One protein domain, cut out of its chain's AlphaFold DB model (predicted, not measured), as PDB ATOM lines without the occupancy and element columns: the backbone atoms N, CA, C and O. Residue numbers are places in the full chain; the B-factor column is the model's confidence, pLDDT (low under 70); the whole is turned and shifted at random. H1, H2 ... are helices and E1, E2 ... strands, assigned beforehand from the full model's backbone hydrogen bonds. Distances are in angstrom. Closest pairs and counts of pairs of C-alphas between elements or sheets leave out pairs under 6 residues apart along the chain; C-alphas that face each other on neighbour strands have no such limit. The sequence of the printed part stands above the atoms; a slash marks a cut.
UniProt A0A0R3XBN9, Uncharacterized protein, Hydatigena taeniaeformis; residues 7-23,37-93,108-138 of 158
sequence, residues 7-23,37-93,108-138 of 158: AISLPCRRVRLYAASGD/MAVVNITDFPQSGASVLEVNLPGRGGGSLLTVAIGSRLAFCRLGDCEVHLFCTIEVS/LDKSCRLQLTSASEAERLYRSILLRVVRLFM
ATOM      1  N   ALA A   7      14.708 -21.684  74.348       63.81
ATOM      2  CA  ALA A   7      14.693 -20.320  73.834       63.81
ATOM      3  C   ALA A   7      13.468 -20.082  72.937       63.81
ATOM      4  O   ALA A   7      13.117 -20.939  72.114       63.81
ATOM      5  N   ILE A   8      12.834 -18.919  73.074       67.44
ATOM      6  CA  ILE A   8      11.843 -18.401  72.122       67.44
ATOM      7  C   ILE A   8      12.355 -17.062  71.605       67.44
ATOM      8  O   ILE A   8      12.456 -16.120  72.384       67.44
ATOM      9  N   SER A   9      12.663 -17.003  70.311       69.88
ATOM     10  CA  SER A   9      13.049 -15.782  69.599       69.88
ATOM     11  C   SER A   9      11.809 -15.109  69.040       69.88
ATOM     12  O   SER A   9      10.994 -15.759  68.378       69.88
ATOM     13  N   LEU A  10      11.643 -13.824  69.331       67.50
ATOM     14  CA  LEU A  10      10.426 -13.100  68.991       67.50
ATOM     15  C   LEU A  10      10.779 -11.765  68.353       67.50
ATOM     16  O   LEU A  10      11.336 -10.915  69.051       67.50
ATOM     17  N   PRO A  11      10.430 -11.554  67.072       69.38
ATOM     18  CA  PRO A  11      10.486 -10.225  66.502       69.38
ATOM     19  C   PRO A  11       9.431  -9.364  67.198       69.38
ATOM     20  O   PRO A  11       8.270  -9.749  67.347       69.38
ATOM     21  N   CYS A  12       9.847  -8.197  67.646       73.44
ATOM     22  CA  CYS A  12       8.992  -7.184  68.232       73.44
ATOM     23  C   CYS A  12       9.487  -5.818  67.770       73.44
ATOM     24  O   CYS A  12      10.606  -5.678  67.281       73.44
ATOM     25  N   ARG A  13       8.655  -4.790  67.898       78.25
ATOM     26  CA  ARG A  13       9.066  -3.439  67.511       78.25
ATOM     27  C   ARG A  13      10.053  -2.849  68.515       78.25
ATOM     28  O   ARG A  13      10.902  -2.048  68.140       78.25
ATOM     29  N   ARG A  14       9.917  -3.227  69.788       79.31
ATOM     30  CA  ARG A  14      10.802  -2.781  70.860       79.31
ATOM     31  C   ARG A  14      10.779  -3.750  72.040       79.31
ATOM     32  O   ARG A  14       9.704  -4.150  72.493       79.31
ATOM     33  N   VAL A  15      11.964  -4.036  72.574       79.00
ATOM     34  CA  VAL A  15      12.179  -4.710  73.865       79.00
ATOM     35  C   VAL A  15      12.656  -3.703  74.905       79.00
ATOM     36  O   VAL A  15      13.603  -2.955  74.654       79.00
ATOM     37  N   ARG A  16      12.059  -3.728  76.099       79.88
ATOM     38  CA  ARG A  16      12.603  -3.078  77.300       79.88
ATOM     39  C   ARG A  16      12.715  -4.099  78.429       79.88
ATOM     40  O   ARG A  16      11.777  -4.853  78.670       79.88
ATOM     41  N   LEU A  17      13.867  -4.127  79.089       76.44
ATOM     42  CA  LEU A  17      14.119  -4.949  80.269       76.44
ATOM     43  C   LEU A  17      14.151  -4.039  81.502       76.44
ATOM     44  O   LEU A  17      14.642  -2.914  81.409       76.44
ATOM     45  N   TYR A  18      13.596  -4.511  82.616       72.50
ATOM     46  CA  TYR A  18      13.502  -3.759  83.864       72.50
ATOM     47  C   TYR A  18      13.988  -4.590  85.049       72.50
ATOM     48  O   TYR A  18      13.673  -5.782  85.178       72.50
ATOM     49  N   ALA A  19      14.684  -3.917  85.965       65.44
ATOM     50  CA  ALA A  19      15.082  -4.474  87.246       65.44
ATOM     51  C   ALA A  19      13.860  -4.753  88.136       65.44
ATOM     52  O   ALA A  19      12.879  -4.014  88.136       65.44
ATOM     53  N   ALA A  20      13.959  -5.800  88.956       54.62
ATOM     54  CA  ALA A  20      12.898  -6.274  89.855       54.62
ATOM     55  C   ALA A  20      12.360  -5.255  90.871       54.62
ATOM     56  O   ALA A  20      11.327  -5.501  91.483       54.62
ATOM     57  N   SER A  21      13.126  -4.199  91.138       49.44
ATOM     58  CA  SER A  21      12.848  -3.190  92.161       49.44
ATOM     59  C   SER A  21      12.135  -1.958  91.610       49.44
ATOM     60  O   SER A  21      11.850  -1.044  92.377       49.44
ATOM     61  N   GLY A  22      11.928  -1.891  90.294       44.88
ATOM     62  CA  GLY A  22      11.186  -0.808  89.674       44.88
ATOM     63  C   GLY A  22       9.696  -1.094  89.751       44.88
ATOM     64  O   GLY A  22       9.241  -2.150  89.309       44.88
ATOM     65  N   ASP A  23       8.941  -0.137  90.271       46.53
ATOM     66  CA  ASP A  23       7.522  -0.028  89.981       46.53
ATOM     67  C   ASP A  23       7.366  -0.041  88.450       46.53
ATOM     68  O   ASP A  23       7.705   0.927  87.774       46.53
ATOM     69  N   MET A  37      -0.828  -0.122  69.704       71.88
ATOM     70  CA  MET A  37       0.112  -1.249  69.833       71.88
ATOM     71  C   MET A  37      -0.222  -2.214  70.959       71.88
ATOM     72  O   MET A  37      -0.631  -1.819  72.051       71.88
ATOM     73  N   ALA A  38       0.000  -3.503  70.690       79.12
ATOM     74  CA  ALA A  38      -0.131  -4.556  71.685       79.12
ATOM     75  C   ALA A  38       1.134  -4.638  72.538       79.12
ATOM     76  O   ALA A  38       2.253  -4.653  72.024       79.12
ATOM     77  N   VAL A  39       0.954  -4.692  73.852       81.12
ATOM     78  CA  VAL A  39       2.035  -4.731  74.831       81.12
ATOM     79  C   VAL A  39       1.961  -6.042  75.594       81.12
ATOM     80  O   VAL A  39       0.918  -6.388  76.144       81.12
ATOM     81  N   VAL A  40       3.076  -6.758  75.667       79.06
ATOM     82  CA  VAL A  40       3.207  -7.955  76.499       79.06
ATOM     83  C   VAL A  40       4.236  -7.683  77.582       79.06
ATOM     84  O   VAL A  40       5.381  -7.360  77.274       79.06
ATOM     85  N   ASN A  41       3.819  -7.809  78.838       80.25
ATOM     86  CA  ASN A  41       4.703  -7.748  79.993       80.25
ATOM     87  C   ASN A  41       4.921  -9.170  80.508       80.25
ATOM     88  O   ASN A  41       3.977  -9.940  80.669       80.25
ATOM     89  N   ILE A  42       6.167  -9.524  80.772       80.44
ATOM     90  CA  ILE A  42       6.540 -10.806  81.358       80.44
ATOM     91  C   ILE A  42       7.387 -10.500  82.577       80.44
ATOM     92  O   ILE A  42       8.440  -9.889  82.431       80.44
ATOM     93  N   THR A  43       6.952 -10.920  83.755       76.12
ATOM     94  CA  THR A  43       7.651 -10.673  85.017       76.12
ATOM     95  C   THR A  43       7.955 -11.988  85.711       76.12
ATOM     96  O   THR A  43       7.088 -12.834  85.879       76.12
ATOM     97  N   ASP A  44       9.195 -12.172  86.127       74.50
ATOM     98  CA  ASP A  44       9.684 -13.345  86.833       74.50
ATOM     99  C   ASP A  44       9.881 -13.008  88.324       74.50
ATOM    100  O   ASP A  44      10.611 -12.082  88.677       74.50
ATOM    101  N   PHE A  45       9.222 -13.750  89.222       69.06
ATOM    102  CA  PHE A  45       9.169 -13.448  90.663       69.06
ATOM    103  C   PHE A  45       9.963 -14.464  91.522       69.06
ATOM    104  O   PHE A  45       9.373 -15.325  92.167       69.06
ATOM    105  N   PRO A  46      11.309 -14.380  91.610       58.22
ATOM    106  CA  PRO A  46      12.156 -15.415  92.236       58.22
ATOM    107  C   PRO A  46      11.926 -15.694  93.697       58.22
ATOM    108  O   PRO A  46      12.193 -16.803  94.143       58.22
ATOM    109  N   GLN A  47      11.512 -14.678  94.441       55.00
ATOM    110  CA  GLN A  47      11.419 -14.749  95.893       55.00
ATOM    111  C   GLN A  47       9.968 -14.828  96.372       55.00
ATOM    112  O   GLN A  47       9.735 -15.123  97.537       55.00
ATOM    113  N   SER A  48       9.000 -14.570  95.487       53.06
ATOM    114  CA  SER A  48       7.592 -14.384  95.846       53.06
ATOM    115  C   SER A  48       6.614 -15.285  95.086       53.06
ATOM    116  O   SER A  48       5.435 -15.286  95.438       53.06
ATOM    117  N   GLY A  49       7.055 -16.084  94.103       60.94
ATOM    118  CA  GLY A  49       6.216 -17.140  93.528       60.94
ATOM    119  C   GLY A  49       6.402 -17.388  92.031       60.94
ATOM    120  O   GLY A  49       7.514 -17.490  91.523       60.94
ATOM    121  N   ALA A  50       5.279 -17.575  91.335       66.88
ATOM    122  CA  ALA A  50       5.235 -17.895  89.912       66.88
ATOM    123  C   ALA A  50       5.625 -16.692  89.041       66.88
ATOM    124  O   ALA A  50       5.342 -15.548  89.390       66.88
ATOM    125  N   SER A  51       6.205 -16.949  87.868       72.50
ATOM    126  CA  SER A  51       6.359 -15.916  86.838       72.50
ATOM    127  C   SER A  51       4.981 -15.513  86.312       72.50
ATOM    128  O   SER A  51       4.100 -16.356  86.186       72.50
ATOM    129  N   VAL A  52       4.771 -14.249  85.974       72.00
ATOM    130  CA  VAL A  52       3.502 -13.725  85.470       72.00
ATOM    131  C   VAL A  52       3.681 -13.222  84.044       72.00
ATOM    132  O   VAL A  52       4.607 -12.476  83.740       72.00
ATOM    133  N   LEU A  53       2.777 -13.637  83.163       76.81
ATOM    134  CA  LEU A  53       2.649 -13.140  81.798       76.81
ATOM    135  C   LEU A  53       1.370 -12.313  81.694       76.81
ATOM    136  O   LEU A  53       0.290 -12.854  81.927       76.81
ATOM    137  N   GLU A  54       1.489 -11.046  81.309       77.19
ATOM    138  CA  GLU A  54       0.380 -10.110  81.116       77.19
ATOM    139  C   GLU A  54       0.336  -9.610  79.672       77.19
ATOM    140  O   GLU A  54       1.346  -9.176  79.111       77.19
ATOM    141  N   VAL A  55      -0.849  -9.631  79.067       77.25
ATOM    142  CA  VAL A  55      -1.068  -9.154  77.697       77.25
ATOM    143  C   VAL A  55      -2.061  -7.998  77.701       77.25
ATOM    144  O   VAL A  55      -3.242  -8.172  78.005       77.25
ATOM    145  N   ASN A  56      -1.589  -6.825  77.292       73.88
ATOM    146  CA  ASN A  56      -2.369  -5.603  77.142       73.88
ATOM    147  C   ASN A  56      -2.584  -5.316  75.650       73.88
ATOM    148  O   ASN A  56      -1.625  -5.113  74.904       73.88
ATOM    149  N   LEU A  57      -3.840  -5.298  75.200       72.44
ATOM    150  CA  LEU A  57      -4.191  -5.011  73.807       72.44
ATOM    151  C   LEU A  57      -4.781  -3.599  73.666       72.44
ATOM    152  O   LEU A  57      -5.565  -3.184  74.520       72.44
ATOM    153  N   PRO A  58      -4.462  -2.874  72.582       65.62
ATOM    154  CA  PRO A  58      -5.002  -1.544  72.326       65.62
ATOM    155  C   PRO A  58      -6.509  -1.605  72.027       65.62
ATOM    156  O   PRO A  58      -7.021  -2.608  71.529       65.62
ATOM    157  N   GLY A  59      -7.235  -0.524  72.332       60.59
ATOM    158  CA  GLY A  59      -8.659  -0.370  71.986       60.59
ATOM    159  C   GLY A  59      -9.657  -1.140  72.862       60.59
ATOM    160  O   GLY A  59     -10.865  -0.959  72.713       60.59
ATOM    161  N   ARG A  60      -9.193  -1.958  73.815       54.09
ATOM    162  CA  ARG A  60     -10.027  -2.546  74.874       54.09
ATOM    163  C   ARG A  60      -9.693  -1.858  76.193       54.09
ATOM    164  O   ARG A  60      -8.545  -1.863  76.614       54.09
ATOM    165  N   GLY A  61     -10.677  -1.202  76.804       47.34
ATOM    166  CA  GLY A  61     -10.475  -0.328  77.961       47.34
ATOM    167  C   GLY A  61      -9.677  -0.964  79.110       47.34
ATOM    168  O   GLY A  61      -9.995  -2.058  79.556       47.34
ATOM    169  N   GLY A  62      -8.669  -0.231  79.589       46.72
ATOM    170  CA  GLY A  62      -8.170  -0.193  80.971       46.72
ATOM    171  C   GLY A  62      -7.661  -1.456  81.680       46.72
ATOM    172  O   GLY A  62      -7.233  -1.316  82.821       46.72
ATOM    173  N   GLY A  63      -7.683  -2.653  81.088       53.00
ATOM    174  CA  GLY A  63      -7.300  -3.890  81.784       53.00
ATOM    175  C   GLY A  63      -6.466  -4.858  80.945       53.00
ATOM    176  O   GLY A  63      -6.700  -5.006  79.745       53.00
ATOM    177  N   SER A  64      -5.519  -5.544  81.600       56.59
ATOM    178  CA  SER A  64      -4.812  -6.709  81.042       56.59
ATOM    179  C   SER A  64      -5.837  -7.757  80.620       56.59
ATOM    180  O   SER A  64      -6.674  -8.178  81.419       56.59
ATOM    181  N   LEU A  65      -5.804  -8.155  79.348       63.38
ATOM    182  CA  LEU A  65      -6.766  -9.101  78.783       63.38
ATOM    183  C   LEU A  65      -6.512 -10.520  79.300       63.38
ATOM    184  O   LEU A  65      -7.449 -11.306  79.439       63.38
ATOM    185  N   LEU A  66      -5.244 -10.860  79.529       64.75
ATOM    186  CA  LEU A  66      -4.804 -12.203  79.881       64.75
ATOM    187  C   LEU A  66      -3.624 -12.105  80.839       64.75
ATOM    188  O   LEU A  66      -2.549 -11.652  80.450       64.75
ATOM    189  N   THR A  67      -3.837 -12.577  82.062       69.19
ATOM    190  CA  THR A  67      -2.790 -12.755  83.066       69.19
ATOM    191  C   THR A  67      -2.676 -14.241  83.383       69.19
ATOM    192  O   THR A  67      -3.662 -14.864  83.778       69.19
ATOM    193  N   VAL A  68      -1.490 -14.823  83.202       69.44
ATOM    194  CA  VAL A  68      -1.218 -16.228  83.549       69.44
ATOM    195  C   VAL A  68      -0.013 -16.333  84.466       69.44
ATOM    196  O   VAL A  68       1.049 -15.788  84.173       69.44
ATOM    197  N   ALA A  69      -0.184 -17.094  85.546       69.62
ATOM    198  CA  ALA A  69       0.898 -17.544  86.404       69.62
ATOM    199  C   ALA A  69       1.570 -18.791  85.805       69.62
ATOM    200  O   ALA A  69       0.925 -19.796  85.505       69.62
ATOM    201  N   ILE A  70       2.884 -18.723  85.644       71.50
ATOM    202  CA  ILE A  70       3.765 -19.761  85.129       71.50
ATOM    203  C   ILE A  70       4.606 -20.248  86.311       71.50
ATOM    204  O   ILE A  70       5.457 -19.522  86.820       71.50
ATOM    205  N   GLY A  71       4.383 -21.491  86.748       65.75
ATOM    206  CA  GLY A  71       5.135 -22.102  87.857       65.75
ATOM    207  C   GLY A  71       6.622 -22.343  87.556       65.75
ATOM    208  O   GLY A  71       7.383 -22.714  88.442       65.75
ATOM    209  N   SER A  72       7.051 -22.131  86.310       70.12
ATOM    210  CA  SER A  72       8.452 -22.177  85.896       70.12
ATOM    211  C   SER A  72       9.116 -20.803  85.980       70.12
ATOM    212  O   SER A  72       8.473 -19.756  85.883       70.12
ATOM    213  N   ARG A  73      10.440 -20.818  86.107       74.00
ATOM    214  CA  ARG A  73      11.276 -19.619  86.122       74.00
ATOM    215  C   ARG A  73      11.506 -19.131  84.699       74.00
ATOM    216  O   ARG A  73      11.714 -19.953  83.801       74.00
ATOM    217  N   LEU A  74      11.464 -17.819  84.496       74.50
ATOM    218  CA  LEU A  74      11.699 -17.200  83.194       74.50
ATOM    219  C   LEU A  74      12.949 -16.323  83.252       74.50
ATOM    220  O   LEU A  74      13.104 -15.506  84.153       74.50
ATOM    221  N   ALA A  75      13.844 -16.490  82.283       72.06
ATOM    222  CA  ALA A  75      14.983 -15.603  82.080       72.06
ATOM    223  C   ALA A  75      14.905 -14.960  80.695       72.06
ATOM    224  O   ALA A  75      14.414 -15.565  79.740       72.06
ATOM    225  N   PHE A  76      15.408 -13.735  80.589       76.25
ATOM    226  CA  PHE A  76      15.310 -12.920  79.384       76.25
ATOM    227  C   PHE A  76      16.707 -12.564  78.885       76.25
ATOM    228  O   PHE A  76      17.572 -12.176  79.667       76.25
ATOM    229  N   CYS A  77      16.923 -12.659  77.579       71.00
ATOM    230  CA  CYS A  77      18.088 -12.078  76.925       71.00
ATOM    231  C   CYS A  77      17.610 -11.221  75.762       71.00
ATOM    232  O   CYS A  77      16.982 -11.715  74.827       71.00
ATOM    233  N   ARG A  78      17.871  -9.920  75.837       76.62
ATOM    234  CA  ARG A  78      17.583  -8.996  74.745       76.62
ATOM    235  C   ARG A  78      18.651  -9.150  73.662       76.62
ATOM    236  O   ARG A  78      19.841  -9.065  73.960       76.62
ATOM    237  N   LEU A  79      18.221  -9.331  72.418       75.75
ATOM    238  CA  LEU A  79      19.077  -9.358  71.238       75.75
ATOM    239  C   LEU A  79      18.775  -8.135  70.373       75.75
ATOM    240  O   LEU A  79      17.791  -8.086  69.640       75.75
ATOM    241  N   GLY A  80      19.615  -7.109  70.487       74.81
ATOM    242  CA  GLY A  80      19.356  -5.825  69.835       74.81
ATOM    243  C   GLY A  80      18.058  -5.173  70.326       74.81
ATOM    244  O   GLY A  80      17.593  -5.421  71.438       74.81
ATOM    245  N   ASP A  81      17.459  -4.312  69.508       73.75
ATOM    246  CA  ASP A  81      16.308  -3.516  69.948       73.75
ATOM    247  C   ASP A  81      14.951  -4.199  69.749       73.75
ATOM    248  O   ASP A  81      13.984  -3.845  70.429       73.75
ATOM    249  N   CYS A  82      14.907  -5.203  68.873       73.25
ATOM    250  CA  CYS A  82      13.683  -5.758  68.296       73.25
ATOM    251  C   CYS A  82      13.537  -7.272  68.505       73.25
ATOM    252  O   CYS A  82      12.633  -7.884  67.941       73.25
ATOM    253  N   GLU A  83      14.411  -7.900  69.292       75.12
ATOM    254  CA  GLU A  83      14.338  -9.333  69.557       75.12
ATOM    255  C   GLU A  83      14.619  -9.642  71.028       75.12
ATOM    256  O   GLU A  83      15.502  -9.062  71.666       75.12
ATOM    257  N   VAL A  84      13.851 -10.578  71.583       74.19
ATOM    258  CA  VAL A  84      14.110 -11.158  72.901       74.19
ATOM    259  C   VAL A  84      14.163 -12.672  72.793       74.19
ATOM    260  O   VAL A  84      13.382 -13.280  72.059       74.19
ATOM    261  N   HIS A  85      15.077 -13.276  73.544       74.56
ATOM    262  CA  HIS A  85      15.093 -14.699  73.838       74.56
ATOM    263  C   HIS A  85      14.517 -14.916  75.228       74.56
ATOM    264  O   HIS A  85      15.062 -14.436  76.226       74.56
ATOM    265  N   LEU A  86      13.399 -15.633  75.281       73.81
ATOM    266  CA  LEU A  86      12.808 -16.109  76.525       73.81
ATOM    267  C   LEU A  86      13.323 -17.512  76.826       73.81
ATOM    268  O   LEU A  86      13.188 -18.397  75.983       73.81
ATOM    269  N   PHE A  87      13.841 -17.716  78.029       71.38
ATOM    270  CA  PHE A  87      14.296 -19.005  78.523       71.38
ATOM    271  C   PHE A  87      13.391 -19.489  79.653       71.38
ATOM    272  O   PHE A  87      13.333 -18.868  80.711       71.38
ATOM    273  N   CYS A  88      12.718 -20.621  79.450       69.44
ATOM    274  CA  CYS A  88      12.003 -21.307  80.527       69.44
ATOM    275  C   CYS A  88      12.964 -22.248  81.263       69.44
ATOM    276  O   CYS A  88      13.575 -23.112  80.630       69.44
ATOM    277  N   THR A  89      13.088 -22.100  82.582       67.62
ATOM    278  CA  THR A  89      13.962 -22.927  83.427       67.62
ATOM    279  C   THR A  89      13.180 -23.632  84.538       67.62
ATOM    280  O   THR A  89      12.164 -23.134  85.027       67.62
ATOM    281  N   ILE A  90      13.668 -24.806  84.938       59.19
ATOM    282  CA  ILE A  90      13.025 -25.702  85.905       59.19
ATOM    283  C   ILE A  90      13.483 -25.297  87.315       59.19
ATOM    284  O   ILE A  90      14.626 -25.568  87.662       59.19
ATOM    285  N   GLU A  91      12.589 -24.629  88.050       58.44
ATOM    286  CA  GLU A  91      12.611 -24.318  89.494       58.44
ATOM    287  C   GLU A  91      13.846 -23.626  90.116       58.44
ATOM    288  O   GLU A  91      14.990 -23.721  89.677       58.44
ATOM    289  N   VAL A  92      13.574 -22.877  91.189       50.16
ATOM    290  CA  VAL A  92      14.576 -22.312  92.101       50.16
ATOM    291  C   VAL A  92      14.913 -23.408  93.098       50.16
ATOM    292  O   VAL A  92      14.049 -23.811  93.872       50.16
ATOM    293  N   SER A  93      16.157 -23.880  93.116       41.16
ATOM    294  CA  SER A  93      16.664 -24.507  94.333       41.16
ATOM    295  C   SER A  93      16.559 -23.463  95.440       41.16
ATOM    296  O   SER A  93      17.128 -22.382  95.303       41.16
ATOM    297  N   LEU A 108      19.676  -8.388  88.015       56.09
ATOM    298  CA  LEU A 108      19.024  -9.195  86.988       56.09
ATOM    299  C   LEU A 108      17.689  -8.535  86.643       56.09
ATOM    300  O   LEU A 108      16.842  -8.366  87.522       56.09
ATOM    301  N   ASP A 109      17.525  -8.140  85.384       62.97
ATOM    302  CA  ASP A 109      16.244  -7.673  84.874       62.97
ATOM    303  C   ASP A 109      15.230  -8.812  84.985       62.97
ATOM    304  O   ASP A 109      15.409  -9.891  84.413       62.97
ATOM    305  N   LYS A 110      14.181  -8.591  85.778       72.69
ATOM    306  CA  LYS A 110      13.154  -9.599  86.072       72.69
ATOM    307  C   LYS A 110      11.860  -9.349  85.322       72.69
ATOM    308  O   LYS A 110      10.993 -10.215  85.328       72.69
ATOM    309  N   SER A 111      11.743  -8.205  84.663       75.81
ATOM    310  CA  SER A 111      10.593  -7.884  83.836       75.81
ATOM    311  C   SER A 111      11.027  -7.544  82.421       75.81
ATOM    312  O   SER A 111      11.984  -6.807  82.198       75.81
ATOM    313  N   CYS A 112      10.296  -8.076  81.454       81.44
ATOM    314  CA  CYS A 112      10.463  -7.827  80.037       81.44
ATOM    315  C   CYS A 112       9.166  -7.251  79.480       81.44
ATOM    316  O   CYS A 112       8.094  -7.833  79.653       81.44
ATOM    317  N   ARG A 113       9.266  -6.118  78.790       83.44
ATOM    318  CA  ARG A 113       8.164  -5.492  78.069       83.44
ATOM    319  C   ARG A 113       8.433  -5.536  76.578       83.44
ATOM    320  O   ARG A 113       9.453  -5.035  76.102       83.44
ATOM    321  N   LEU A 114       7.472  -6.084  75.853       82.94
ATOM    322  CA  LEU A 114       7.501  -6.237  74.408       82.94
ATOM    323  C   LEU A 114       6.396  -5.388  73.796       82.94
ATOM    324  O   LEU A 114       5.225  -5.551  74.137       82.94
ATOM    325  N   GLN A 115       6.770  -4.492  72.889       83.06
ATOM    326  CA  GLN A 115       5.824  -3.793  72.023       83.06
ATOM    327  C   GLN A 115       5.728  -4.543  70.696       83.06
ATOM    328  O   GLN A 115       6.726  -4.712  69.989       83.06
ATOM    329  N   LEU A 116       4.528  -5.005  70.372       80.75
ATOM    330  CA  LEU A 116       4.222  -5.784  69.178       80.75
ATOM    331  C   LEU A 116       3.390  -4.948  68.211       80.75
ATOM    332  O   LEU A 116       2.673  -4.035  68.620       80.75
ATOM    333  N   THR A 117       3.490  -5.273  66.923       77.50
ATOM    334  CA  THR A 117       2.864  -4.483  65.855       77.50
ATOM    335  C   THR A 117       1.359  -4.709  65.764       77.50
ATOM    336  O   THR A 117       0.650  -3.898  65.178       77.50
ATOM    337  N   SER A 118       0.848  -5.806  66.339       78.12
ATOM    338  CA  SER A 118      -0.587  -6.085  66.366       78.12
ATOM    339  C   SER A 118      -1.024  -6.959  67.542       78.12
ATOM    340  O   SER A 118      -0.247  -7.721  68.123       78.12
ATOM    341  N   ALA A 119      -2.326  -6.928  67.829       79.00
ATOM    342  CA  ALA A 119      -2.971  -7.836  68.775       79.00
ATOM    343  C   ALA A 119      -2.779  -9.320  68.421       79.00
ATOM    344  O   ALA A 119      -2.569 -10.150  69.303       79.00
ATOM    345  N   SER A 120      -2.795  -9.655  67.128       81.00
ATOM    346  CA  SER A 120      -2.611 -11.037  66.678       81.00
ATOM    347  C   SER A 120      -1.213 -11.580  66.988       81.00
ATOM    348  O   SER A 120      -1.065 -12.760  67.307       81.00
ATOM    349  N   GLU A 121      -0.185 -10.728  66.950       79.88
ATOM    350  CA  GLU A 121       1.168 -11.101  67.368       79.88
ATOM    351  C   GLU A 121       1.239 -11.346  68.873       79.88
ATOM    352  O   GLU A 121       1.848 -12.325  69.300       79.88
ATOM    353  N   ALA A 122       0.564 -10.517  69.671       78.94
ATOM    354  CA  ALA A 122       0.494 -10.701  71.117       78.94
ATOM    355  C   ALA A 122      -0.217 -12.005  71.502       78.94
ATOM    356  O   ALA A 122       0.267 -12.745  72.360       78.94
ATOM    357  N   GLU A 123      -1.310 -12.354  70.821       80.38
ATOM    358  CA  GLU A 123      -1.980 -13.642  71.017       80.38
ATOM    359  C   GLU A 123      -1.109 -14.832  70.593       80.38
ATOM    360  O   GLU A 123      -1.065 -15.851  71.289       80.38
ATOM    361  N   ARG A 124      -0.401 -14.726  69.460       81.44
ATOM    362  CA  ARG A 124       0.541 -15.765  69.004       81.44
ATOM    363  C   ARG A 124       1.663 -15.969  70.013       81.44
ATOM    364  O   ARG A 124       1.984 -17.114  70.328       81.44
ATOM    365  N   LEU A 125       2.218 -14.878  70.535       78.69
ATOM    366  CA  LEU A 125       3.226 -14.906  71.585       78.69
ATOM    367  C   LEU A 125       2.694 -15.615  72.831       78.69
ATOM    368  O   LEU A 125       3.291 -16.588  73.291       78.69
ATOM    369  N   TYR A 126       1.539 -15.182  73.326       79.56
ATOM    370  CA  TYR A 126       0.888 -15.777  74.486       79.56
ATOM    371  C   TYR A 126       0.695 -17.291  74.327       79.56
ATOM    372  O   TYR A 126       1.148 -18.075  75.163       79.56
ATOM    373  N   ARG A 127       0.104 -17.728  73.207       81.56
ATOM    374  CA  ARG A 127      -0.098 -19.156  72.916       81.56
ATOM    375  C   ARG A 127       1.225 -19.914  72.820       81.56
ATOM    376  O   ARG A 127       1.316 -21.030  73.325       81.56
ATOM    377  N   SER A 128       2.242 -19.321  72.193       80.44
ATOM    378  CA  SER A 128       3.573 -19.921  72.064       80.44
ATOM    379  C   SER A 128       4.209 -20.168  73.432       80.44
ATOM    380  O   SER A 128       4.647 -21.288  73.702       80.44
ATOM    381  N   ILE A 129       4.184 -19.167  74.322       77.88
ATOM    382  CA  ILE A 129       4.712 -19.288  75.688       77.88
ATOM    383  C   ILE A 129       3.968 -20.387  76.447       77.88
ATOM    384  O   ILE A 129       4.613 -21.286  76.983       77.88
ATOM    385  N   LEU A 130       2.631 -20.370  76.445       78.44
ATOM    386  CA  LEU A 130       1.835 -21.377  77.151       78.44
ATOM    387  C   LEU A 130       2.130 -22.797  76.672       78.44
ATOM    388  O   LEU A 130       2.378 -23.680  77.489       78.44
ATOM    389  N   LEU A 131       2.155 -23.024  75.356       80.75
ATOM    390  CA  LEU A 131       2.471 -24.338  74.797       80.75
ATOM    391  C   LEU A 131       3.880 -24.793  75.187       80.75
ATOM    392  O   LEU A 131       4.089 -25.974  75.460       80.75
ATOM    393  N   ARG A 132       4.848 -23.870  75.236       77.00
ATOM    394  CA  ARG A 132       6.223 -24.170  75.654       77.00
ATOM    395  C   ARG A 132       6.304 -24.533  77.132       77.00
ATOM    396  O   ARG A 132       6.954 -25.517  77.466       77.00
ATOM    397  N   VAL A 133       5.633 -23.769  77.991       75.06
ATOM    398  CA  VAL A 133       5.559 -24.013  79.439       75.06
ATOM    399  C   VAL A 133       4.891 -25.354  79.720       75.06
ATOM    400  O   VAL A 133       5.447 -26.165  80.453       75.06
ATOM    401  N   VAL A 134       3.748 -25.631  79.089       77.44
ATOM    402  CA  VAL A 134       3.037 -26.912  79.229       77.44
ATOM    403  C   VAL A 134       3.908 -28.067  78.755       77.44
ATOM    404  O   VAL A 134       4.003 -29.087  79.434       77.44
ATOM    405  N   ARG A 135       4.590 -27.913  77.617       77.38
ATOM    406  CA  ARG A 135       5.505 -28.940  77.119       77.38
ATOM    407  C   ARG A 135       6.655 -29.193  78.095       77.38
ATOM    408  O   ARG A 135       6.933 -30.353  78.376       77.38
ATOM    409  N   LEU A 136       7.289 -28.140  78.613       71.88
ATOM    410  CA  LEU A 136       8.363 -28.264  79.599       71.88
ATOM    411  C   LEU A 136       7.864 -28.984  80.853       71.88
ATOM    412  O   LEU A 136       8.505 -29.928  81.299       71.88
ATOM    413  N   PHE A 137       6.693 -28.598  81.363       73.56
ATOM    414  CA  PHE A 137       6.047 -29.269  82.487       73.56
ATOM    415  C   PHE A 137       5.863 -30.767  82.209       73.56
ATOM    416  O   PHE A 137       6.325 -31.605  82.981       73.56
ATOM    417  N   MET A 138       5.279 -31.121  81.063       76.25
ATOM    418  CA  MET A 138       5.071 -32.519  80.684       76.25
ATOM    419  C   MET A 138       6.387 -33.301  80.504       76.25
ATOM    420  O   MET A 138       6.441 -34.472  80.878       76.25
TER     421      MET A 138
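This is residues 7 to 23, 37 to 93 and 108 to 138 of the 158 residues of an uncharacterized protein of Hydatigena taeniaeformis (UniProt A0A0R3XBN9). A twisted five-stranded sheet and a smaller three-stranded one form a sandwich, partly face to face with their strands crossed at 40 degrees, and one long helix, H1, is wedged between the two sheets. The printed part has 105 residues, with eight named strands, E1 to E8, then H1. The sheets run E2 - E8 - E3 - E4 - E5 and E1 - E7 - E6, both antiparallel throughout. The class is mixed, helices and strands; the whole is compact, radius of gyration of the C-alphas 13.0 A, only just elongated, spanning 41 by 27 by 26 A.

Start at the large sheet: E2, residues 14 to 19, E8, 109 to 116, E3, 38 to 43, E4, 51 to 56, and E5, 66 to 70. Within hydrogen-bond range you will find N 16 and O 113 at 2.9 A, N 40 and O 114 at 2.9 A, N 41 and O 54 at 2.8 A, and N 53 and O 68 at 2.9 A. E3, E4 and E5 are a meander, each the antiparallel neighbour of the one before. The small sheet holds E1, residues 7 to 11, and the hairpin of E6, 73 to 79, and E7, 83 to 89; look for N 8 and O 86 at 3.0 A and N 85 and O 77 at 2.8 A. Between the sheets, the closest C-alphas of E6 and E8 are those of Phe 76 and Cys 112, 7.1 A apart. H1, residues 119 to 138, makes two layers with each sheet, on one face of it, running along the strands at a height of 9.2 A over the large sheet and 10.0 A over the small one. Its closest C-alphas are Ala 119 to Ala 38 of E3, 5.2 A, and Val 133 to Cys 88 of E7, 7.1 A. Every O i to N i+4 pair in H1 is within hydrogen-bond range.

Find C-alpha 7 at (14.693, -20.320, 73.834), where E1 begins. E8 runs 19.9 A from C-alpha 109 at (16.244, -7.673, 84.874), and H1 runs 28.6 A to C-alpha 138 at (5.071, -32.519, 80.684).

The two C-alphas farthest apart, Gly 59 and Ser 93, are 41.5 A apart. Residues 24 to 36 and 94 to 107 are not printed, leaving gaps of 21.5 A and 17.1 A between C-alphas; of the links printed whole, none is long. Mean pLDDT of the printed part is 70.8, with 37 residues under 70, among them 58 to 69.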